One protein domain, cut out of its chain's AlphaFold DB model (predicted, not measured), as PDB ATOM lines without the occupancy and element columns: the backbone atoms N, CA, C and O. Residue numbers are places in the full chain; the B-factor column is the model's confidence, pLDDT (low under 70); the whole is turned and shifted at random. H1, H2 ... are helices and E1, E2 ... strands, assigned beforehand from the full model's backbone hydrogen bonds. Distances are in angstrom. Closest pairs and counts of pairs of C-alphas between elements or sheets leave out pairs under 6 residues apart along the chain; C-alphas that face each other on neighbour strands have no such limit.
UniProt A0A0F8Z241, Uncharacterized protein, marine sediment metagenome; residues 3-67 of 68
ATOM      1  N   VAL A   3     162.180 203.075 208.315       97.38
ATOM      2  CA  VAL A   3     161.472 203.261 209.577       97.38
ATOM      3  C   VAL A   3     160.324 204.243 209.401       97.38
ATOM      4  O   VAL A   3     160.389 205.118 208.535       97.38
ATOM      5  N   ARG A   4     159.280 204.117 210.212       96.88
ATOM      6  CA  ARG A   4     158.236 205.133 210.366       96.88
ATOM      7  C   ARG A   4     158.306 205.680 211.792       96.88
ATOM      8  O   ARG A   4     158.273 204.867 212.710       96.88
ATOM      9  N   PRO A   5     158.383 207.010 211.990       97.38
ATOM     10  CA  PRO A   5     158.403 208.096 210.990       97.38
ATOM     11  C   PRO A   5     159.637 208.134 210.054       97.38
ATOM     12  O   PRO A   5     160.671 207.543 210.350       97.38
ATOM     13  N   ASN A   6     159.540 208.836 208.911       97.31
ATOM     14  CA  ASN A   6     160.653 209.021 207.961       97.31
ATOM     15  C   ASN A   6     161.631 210.103 208.458       97.31
ATOM     16  O   ASN A   6     161.329 211.296 208.395       97.31
ATOM     17  N   TYR A   7     162.813 209.700 208.927       97.62
ATOM     18  CA  TYR A   7     163.807 210.628 209.469       97.62
ATOM     19  C   TYR A   7     164.756 211.182 208.400       97.62
ATOM     20  O   TYR A   7     165.439 210.447 207.685       97.62
ATOM     21  N   ALA A   8     164.887 212.513 208.366       96.38
ATOM     22  CA  ALA A   8     165.777 213.209 207.437       96.38
ATOM     23  C   ALA A   8     167.274 212.929 207.686       96.38
ATOM     24  O   ALA A   8     168.094 213.067 206.779       96.38
ATOM     25  N   SER A   9     167.647 212.539 208.912       97.50
ATOM     26  CA  SER A   9     169.020 212.182 209.271       97.50
ATOM     27  C   SER A   9     169.074 211.060 210.308       97.50
ATOM     28  O   SER A   9     168.183 210.914 211.146       97.50
ATOM     29  N   LYS A  10     170.189 210.328 210.318       97.31
ATOM     30  CA  LYS A  10     170.502 209.315 211.335       97.31
ATOM     31  C   LYS A  10     170.572 209.875 212.754       97.31
ATOM     32  O   LYS A  10     170.277 209.158 213.704       97.31
ATOM     33  N   LYS A  11     170.959 211.146 212.914       97.50
ATOM     34  CA  LYS A  11     170.966 211.803 214.227       97.50
ATOM     35  C   LYS A  11     169.546 211.906 214.782       97.50
ATOM     36  O   LYS A  11     169.338 211.528 215.926       97.50
ATOM     37  N   LEU A  12     168.584 212.333 213.959       97.88
ATOM     38  CA  LEU A  12     167.181 212.447 214.372       97.88
ATOM     39  C   LEU A  12     166.588 211.093 214.762       97.88
ATOM     40  O   LEU A  12     165.903 211.004 215.771       97.88
ATOM     41  N   LEU A  13     166.923 210.031 214.022       98.00
ATOM     42  CA  LEU A  13     166.557 208.672 214.421       98.00
ATOM     43  C   LEU A  13     167.140 208.307 215.799       98.00
ATOM     44  O   LEU A  13     166.421 207.806 216.656       98.00
ATOM     45  N   LYS A  14     168.441 208.543 216.024       97.88
ATOM     46  CA  LYS A  14     169.089 208.247 217.316       97.88
ATOM     47  C   LYS A  14     168.457 209.041 218.462       97.88
ATOM     48  O   LYS A  14     168.320 208.499 219.555       97.88
ATOM     49  N   ASP A  15     168.101 210.298 218.222       98.06
ATOM     50  CA  ASP A  15     167.454 211.153 219.217       98.06
ATOM     51  C   ASP A  15     166.035 210.653 219.541       98.06
ATOM     52  O   ASP A  15     165.692 210.561 220.715       98.06
ATOM     53  N   ALA A  16     165.266 210.225 218.535       97.75
ATOM     54  CA  ALA A  16     163.931 209.652 218.716       97.75
ATOM     55  C   ALA A  16     163.954 208.324 219.499       97.75
ATOM     56  O   ALA A  16     163.182 208.138 220.437       97.75
ATOM     57  N   VAL A  17     164.914 207.434 219.206       97.31
ATOM     58  CA  VAL A  17     165.108 206.199 219.993       97.31
ATOM     59  C   VAL A  17     165.425 206.525 221.457       97.31
ATOM     60  O   VAL A  17     164.894 205.887 222.359       97.31
ATOM     61  N   LYS A  18     166.260 207.540 221.718       97.19
ATOM     62  CA  LYS A  18     166.576 207.980 223.090       97.19
ATOM     63  C   LYS A  18     165.388 208.626 223.800       97.19
ATOM     64  O   LYS A  18     165.297 208.511 225.017       97.19
ATOM     65  N   ALA A  19     164.522 209.312 223.058       97.25
ATOM     66  CA  ALA A  19     163.296 209.898 223.584       97.25
ATOM     67  C   ALA A  19     162.229 208.839 223.921       97.25
ATOM     68  O   ALA A  19     161.286 209.145 224.644       97.25
ATOM     69  N   GLY A  20     162.397 207.599 223.446       96.31
ATOM     70  CA  GLY A  20     161.410 206.534 223.608       96.31
ATOM     71  C   GLY A  20     160.259 206.627 222.605       96.31
ATOM     72  O   GLY A  20     159.177 206.107 222.873       96.31
ATOM     73  N   ASP A  21     160.476 207.291 221.466       97.69
ATOM     74  CA  ASP A  21     159.466 207.412 220.420       97.69
ATOM     75  C   ASP A  21     159.110 206.037 219.835       97.69
ATOM     76  O   ASP A  21     159.958 205.156 219.674       97.69
ATOM     77  N   ASN A  22     157.844 205.869 219.440       96.94
ATOM     78  CA  ASN A  22     157.412 204.677 218.717       96.94
ATOM     79  C   ASN A  22     157.928 204.722 217.271       96.94
ATOM     80  O   ASN A  22     157.383 205.444 216.433       96.94
ATOM     81  N   ILE A  23     158.971 203.940 216.991       98.19
ATOM     82  CA  ILE A  23     159.601 203.845 215.674       98.19
ATOM     83  C   ILE A  23     159.392 202.437 215.129       98.19
ATOM     84  O   ILE A  23     159.935 201.474 215.662       98.19
ATOM     85  N   GLU A  24     158.643 202.315 214.042       97.62
ATOM     86  CA  GLU A  24     158.309 201.027 213.433       97.62
ATOM     87  C   GLU A  24     159.250 200.710 212.276       97.62
ATOM     88  O   GLU A  24     159.533 201.577 211.442       97.62
ATOM     89  N   ALA A  25     159.712 199.463 212.189       97.06
ATOM     90  CA  ALA A  25     160.393 198.974 210.999       97.06
ATOM     91  C   ALA A  25     159.398 198.923 209.828       97.06
ATOM     92  O   ALA A  25     158.285 198.412 209.952       97.06
ATOM     93  N   PHE A  26     159.789 199.470 208.679       96.50
ATOM     94  CA  PHE A  26     158.918 199.606 207.518       96.50
ATOM     95  C   PHE A  26     159.598 199.096 206.243       96.50
ATOM     96  O   PHE A  26     160.737 199.443 205.938       96.50
ATOM     97  N   SER A  27     158.876 198.299 205.458       94.88
ATOM     98  CA  SER A  27     159.289 197.857 204.127       94.88
ATOM     99  C   SER A  27     158.193 198.241 203.131       94.88
ATOM    100  O   SER A  27     157.043 197.857 203.336       94.88
ATOM    101  N   PRO A  28     158.504 199.011 202.073       92.44
ATOM    102  CA  PRO A  28     157.525 199.364 201.045       92.44
ATOM    103  C   PRO A  28     157.312 198.238 200.019       92.44
ATOM    104  O   PRO A  28     156.429 198.346 199.175       92.44
ATOM    105  N   GLY A  29     158.158 197.201 200.038       90.06
ATOM    106  CA  GLY A  29     158.102 196.079 199.105       90.06
ATOM    107  C   GLY A  29     157.131 194.977 199.542       90.06
ATOM    108  O   GLY A  29     156.532 195.062 200.612       90.06
ATOM    109  N   PRO A  30     157.011 193.896 198.750       93.31
ATOM    110  CA  PRO A  30     156.116 192.777 199.061       93.31
ATOM    111  C   PRO A  30     156.572 191.952 200.275       93.31
ATOM    112  O   PRO A  30     155.809 191.138 200.786       93.31
ATOM    113  N   PHE A  31     157.812 192.143 200.730       92.94
ATOM    114  CA  PHE A  31     158.382 191.429 201.866       92.94
ATOM    115  C   PHE A  31     158.307 192.288 203.136       92.94
ATOM    116  O   PHE A  31     158.792 193.427 203.115       92.94
ATOM    117  N   PRO A  32     157.735 191.764 204.238       93.00
ATOM    118  CA  PRO A  32     157.646 192.486 205.502       93.00
ATOM    119  C   PRO A  32     159.023 192.645 206.164       93.00
ATOM    120  O   PRO A  32     159.974 191.926 205.851       93.00
ATOM    121  N   CYS A  33     159.127 193.580 207.109       95.19
ATOM    122  CA  CYS A  33     160.290 193.662 207.988       95.19
ATOM    123  C   CYS A  33     160.302 192.495 208.989       95.19
ATOM    124  O   CYS A  33     159.232 192.075 209.434       95.19
ATOM    125  N   PRO A  34     161.488 192.012 209.401       95.25
ATOM    126  CA  PRO A  34     161.608 191.157 210.577       95.25
ATOM    127  C   PRO A  34     160.980 191.830 211.803       95.25
ATOM    128  O   PRO A  34     161.173 193.029 212.015       95.25
ATOM    129  N   SER A  35     160.241 191.061 212.604       95.81
ATOM    130  CA  SER A  35     159.666 191.551 213.860       95.81
ATOM    131  C   SER A  35     160.717 191.701 214.952       95.81
ATOM    132  O   SER A  35     160.553 192.538 215.829       95.81
ATOM    133  N   ASP A  36     161.797 190.922 214.896       98.06
ATOM    134  CA  ASP A  36     162.801 190.869 215.950       98.06
ATOM    135  C   ASP A  36     164.205 190.694 215.360       98.06
ATOM    136  O   ASP A  36     164.391 190.073 214.308       98.06
ATOM    137  N   GLY A  37     165.207 191.227 216.058       97.31
ATOM    138  CA  GLY A  37     166.620 191.047 215.744       97.31
ATOM    139  C   GLY A  37     167.288 192.260 215.097       97.31
ATOM    140  O   GLY A  37     166.846 193.399 215.217       97.31
ATOM    141  N   LEU A  38     168.430 192.015 214.456       97.88
ATOM    142  CA  LEU A  38     169.309 193.051 213.921       97.88
ATOM    143  C   LEU A  38     169.019 193.286 212.434       97.88
ATOM    144  O   LEU A  38     169.202 192.378 211.624       97.88
ATOM    145  N   ILE A  39     168.626 194.504 212.057       97.19
ATOM    146  CA  ILE A  39     168.332 194.854 210.659       97.19
ATOM    147  C   ILE A  39     169.100 196.095 210.200       97.19
ATOM    148  O   ILE A  39     169.472 196.959 210.995       97.19
ATOM    149  N   ALA A  40     169.322 196.193 208.889       97.19
ATOM    150  CA  ALA A  40     169.858 197.389 208.251       97.19
ATOM    151  C   ALA A  40     168.713 198.276 207.751       97.19
ATOM    152  O   ALA A  40     167.852 197.831 206.985       97.19
ATOM    153  N   ILE A  41     168.730 199.538 208.165       97.31
ATOM    154  CA  ILE A  41     167.791 200.562 207.722       97.31
ATOM    155  C   ILE A  41     168.521 201.724 207.058       97.31
ATOM    156  O   ILE A  41     169.696 201.995 207.310       97.31
ATOM    157  N   GLU A  42     167.795 202.427 206.212       97.50
ATOM    158  CA  GLU A  42     168.296 203.539 205.423       97.50
ATOM    159  C   GLU A  42     167.282 204.679 205.426       97.50
ATOM    160  O   GLU A  42     166.105 204.499 205.746       97.50
ATOM    161  N   GLY A  43     167.738 205.878 205.096       96.69
ATOM    162  CA  GLY A  43     166.840 207.009 204.964       96.69
ATOM    163  C   GLY A  43     167.512 208.233 204.355       96.69
ATOM    164  O   GLY A  43     168.741 208.278 204.241       96.69
ATOM    165  N   PRO A  44     166.736 209.255 203.966       97.00
ATOM    166  CA  PRO A  44     165.267 209.292 203.975       97.00
ATOM    167  C   PRO A  44     164.649 208.287 202.988       97.00
ATOM    168  O   PRO A  44     165.361 207.736 202.156       97.00
ATOM    169  N   HIS A  45     163.342 208.024 203.080       96.38
ATOM    170  CA  HIS A  45     162.664 207.114 202.141       96.38
ATOM    171  C   HIS A  45     162.755 207.624 200.693       96.38
ATOM    172  O   HIS A  45     162.681 208.835 200.451       96.38
ATOM    173  N   TYR A  46     162.806 206.699 199.729       93.31
ATOM    174  CA  TYR A  46     162.537 207.006 198.321       93.31
ATOM    175  C   TYR A  46     161.206 207.785 198.191       93.31
ATOM    176  O   TYR A  46     160.257 207.461 198.912       93.31
ATOM    177  N   PRO A  47     161.091 208.809 197.315       94.44
ATOM    178  CA  PRO A  47     161.986 209.191 196.210       94.44
ATOM    179  C   PRO A  47     163.203 210.042 196.582       94.44
ATOM    180  O   PRO A  47     163.995 210.381 195.703       94.44
ATOM    181  N   GLN A  48     163.383 210.407 197.852       95.38
ATOM    182  CA  GLN A  48     164.575 211.154 198.245       95.38
ATOM    183  C   GLN A  48     165.812 210.240 198.207       95.38
ATOM    184  O   GLN A  48     165.722 209.083 198.620       95.38
ATOM    185  N   PRO A  49     166.979 210.736 197.752       95.50
ATOM    186  CA  PRO A  49     168.219 209.977 197.845       95.50
ATOM    187  C   PRO A  49     168.538 209.648 199.303       95.50
ATOM    188  O   PRO A  49     168.508 210.540 200.156       95.50
ATOM    189  N   HIS A  50     168.882 208.390 199.581       96.00
ATOM    190  CA  HIS A  50     169.311 207.967 200.909       96.00
ATOM    191  C   HIS A  50     170.575 208.730 201.313       96.00
ATOM    192  O   HIS A  50     171.592 208.700 200.623       96.00
ATOM    193  N   LYS A  51     170.495 209.438 202.438       97.19
ATOM    194  CA  LYS A  51     171.594 210.227 203.011       97.19
ATOM    195  C   LYS A  51     172.276 209.505 204.162       97.19
ATOM    196  O   LYS A  51     173.333 209.938 204.613       97.19
ATOM    197  N   TRP A  52     171.653 208.454 204.689       98.00
ATOM    198  CA  TRP A  52     172.173 207.732 205.833       98.00
ATOM    199  C   TRP A  52     171.766 206.261 205.841       98.00
ATOM    200  O   TRP A  52     170.714 205.875 205.337       98.00
ATOM    201  N   TYR A  53     172.615 205.474 206.497       97.69
ATOM    202  CA  TYR A  53     172.433 204.055 206.777       97.69
ATOM    203  C   TYR A  53     172.695 203.806 208.261       97.69
ATOM    204  O   TYR A  53     173.570 204.444 208.870       97.69
ATOM    205  N   ALA A  54     171.934 202.899 208.858       97.75
ATOM    206  CA  ALA A  54     172.102 202.498 210.244       97.75
ATOM    207  C   ALA A  54     171.779 201.017 210.417       97.75
ATOM    208  O   ALA A  54     170.916 200.466 209.735       97.75
ATOM    209  N   GLN A  55     172.453 200.392 211.373       98.19
ATOM    210  CA  GLN A  55     172.054 199.083 211.863       98.19
ATOM    211  C   GLN A  55     171.257 199.265 213.152       98.19
ATOM    212  O   GLN A  55     171.671 200.027 214.031       98.19
ATOM    213  N   VAL A  56     170.114 198.596 213.266       98.00
ATOM    214  CA  VAL A  56     169.204 198.726 214.407       98.00
ATOM    215  C   VAL A  56     168.791 197.374 214.958       98.00
ATOM    216  O   VAL A  56     168.748 196.387 214.228       98.00
ATOM    217  N   VAL A  57     168.482 197.353 216.251       98.19
ATOM    218  CA  VAL A  57     167.803 196.232 216.901       98.19
ATOM    219  C   VAL A  57     166.310 196.523 216.889       98.19
ATOM    220  O   VAL A  57     165.893 197.624 217.270       98.19
ATOM    221  N   VAL A  58     165.536 195.546 216.438       97.88
ATOM    222  CA  VAL A  58     164.080 195.566 216.411       97.88
ATOM    223  C   VAL A  58     163.557 194.525 217.392       97.88
ATOM    224  O   VAL A  58     164.112 193.431 217.476       97.88
ATOM    225  N   GLU A  59     162.510 194.880 218.123       97.75
ATOM    226  CA  GLU A  59     161.745 193.983 218.990       97.75
ATOM    227  C   GLU A  59     160.255 194.264 218.769       97.75
ATOM    228  O   GLU A  59     159.828 195.424 218.772       97.75
ATOM    229  N   ALA A  60     159.459 193.220 218.529       95.94
ATOM    230  CA  ALA A  60     158.032 193.328 218.210       95.94
ATOM    231  C   ALA A  60     157.703 194.370 217.107       95.94
ATOM    232  O   ALA A  60     156.722 195.112 217.192       95.94
ATOM    233  N   GLY A  61     158.548 194.450 216.074       95.56
ATOM    234  CA  GLY A  61     158.415 195.368 214.936       95.56
ATOM    235  C   GLY A  61     158.875 196.805 215.206       95.56
ATOM    236  O   GLY A  61     158.805 197.644 214.304       95.56
ATOM    237  N   ARG A  62     159.376 197.103 216.413       97.00
ATOM    238  CA  ARG A  62     159.819 198.442 216.824       97.00
ATOM    239  C   ARG A  62     161.323 198.540 216.971       97.00
ATOM    240  O   ARG A  62     161.960 197.643 217.509       97.00
ATOM    241  N   VAL A  63     161.892 199.663 216.555       97.75
ATOM    242  CA  VAL A  63     163.309 199.967 216.750       97.75
ATOM    243  C   VAL A  63     163.558 200.330 218.211       97.75
ATOM    244  O   VAL A  63     163.120 201.379 218.675       97.75
ATOM    245  N   VAL A  64     164.322 199.493 218.911       97.56
ATOM    246  CA  VAL A  64     164.686 199.710 220.323       97.56
ATOM    247  C   VAL A  64     166.099 200.266 220.494       97.56
ATOM    248  O   VAL A  64     166.422 200.869 221.516       97.56
ATOM    249  N   LYS A  65     166.977 200.084 219.497       97.44
ATOM    250  CA  LYS A  65     168.374 200.530 219.578       97.44
ATOM    251  C   LYS A  65     168.978 200.799 218.207       97.44
ATOM    252  O   LYS A  65     168.783 200.025 217.278       97.44
ATOM    253  N   VAL A  66     169.810 201.838 218.117       97.25
ATOM    254  CA  VAL A  66     170.706 202.077 216.973       97.25
ATOM    255  C   VAL A  66     172.120 201.623 217.331       97.25
ATOM    256  O   VAL A  66     172.680 202.084 218.324       97.25
ATOM    257  N   VAL A  67     172.688 200.719 216.534       96.69
ATOM    258  CA  VAL A  67     173.992 200.082 216.781       96.69
ATOM    259  C   VAL A  67     175.131 200.894 216.179       96.69
ATOM    260  O   VAL A  67     176.048 201.288 216.896       96.69
TER     261      VAL A  67
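Overview. This is residues 3 to 67 of the 68 residues of an uncharacterized protein of marine sediment metagenome (UniProt A0A0F8Z241). Two layers: helix H1 packs over one face of a small, strongly twisted sheet of strands E2, E3 and E4, with short strand E1 near Arg 62. The 65 printed residues hold H1, E1, E2, E3, E4 in order, a mixed class; E2 E3 E4 are a meander, each the antiparallel neighbour of the one before. It is compact, radius of gyration of the C-alphas 10.8 A, spanning 29 by 27 by 17 A.

Along the chain. Find C-alpha 10 at (170.502, 209.315, 211.335); from there H1 runs 14.2 A to residue 19. E1 is residues 24 to 26, E2 37 to 43, and E3 52 to 59, 21.7 A, bending by 51 degrees at residue 55. E4, residues 62 to 66, ends at (170.706, 202.077, 216.973).

Arrangement. Look at hairpins E2 and E3, N 39 to O 56 2.9 A, and E3 and E4, N 59 to O 62 2.9 A, both within hydrogen-bond range. H1, with every O i to N i+4 pair within range, lies over E3 and E4 at a height of 8.9 A over the sheet; the closest C-alphas of H1 and E4 are Lys 14 and Val 66, 6.4 A. E1 pairs with no named strand.

Size, cuts and confidence. The printed part has no cut, no long link, and no printed residue under 70 in pLDDT.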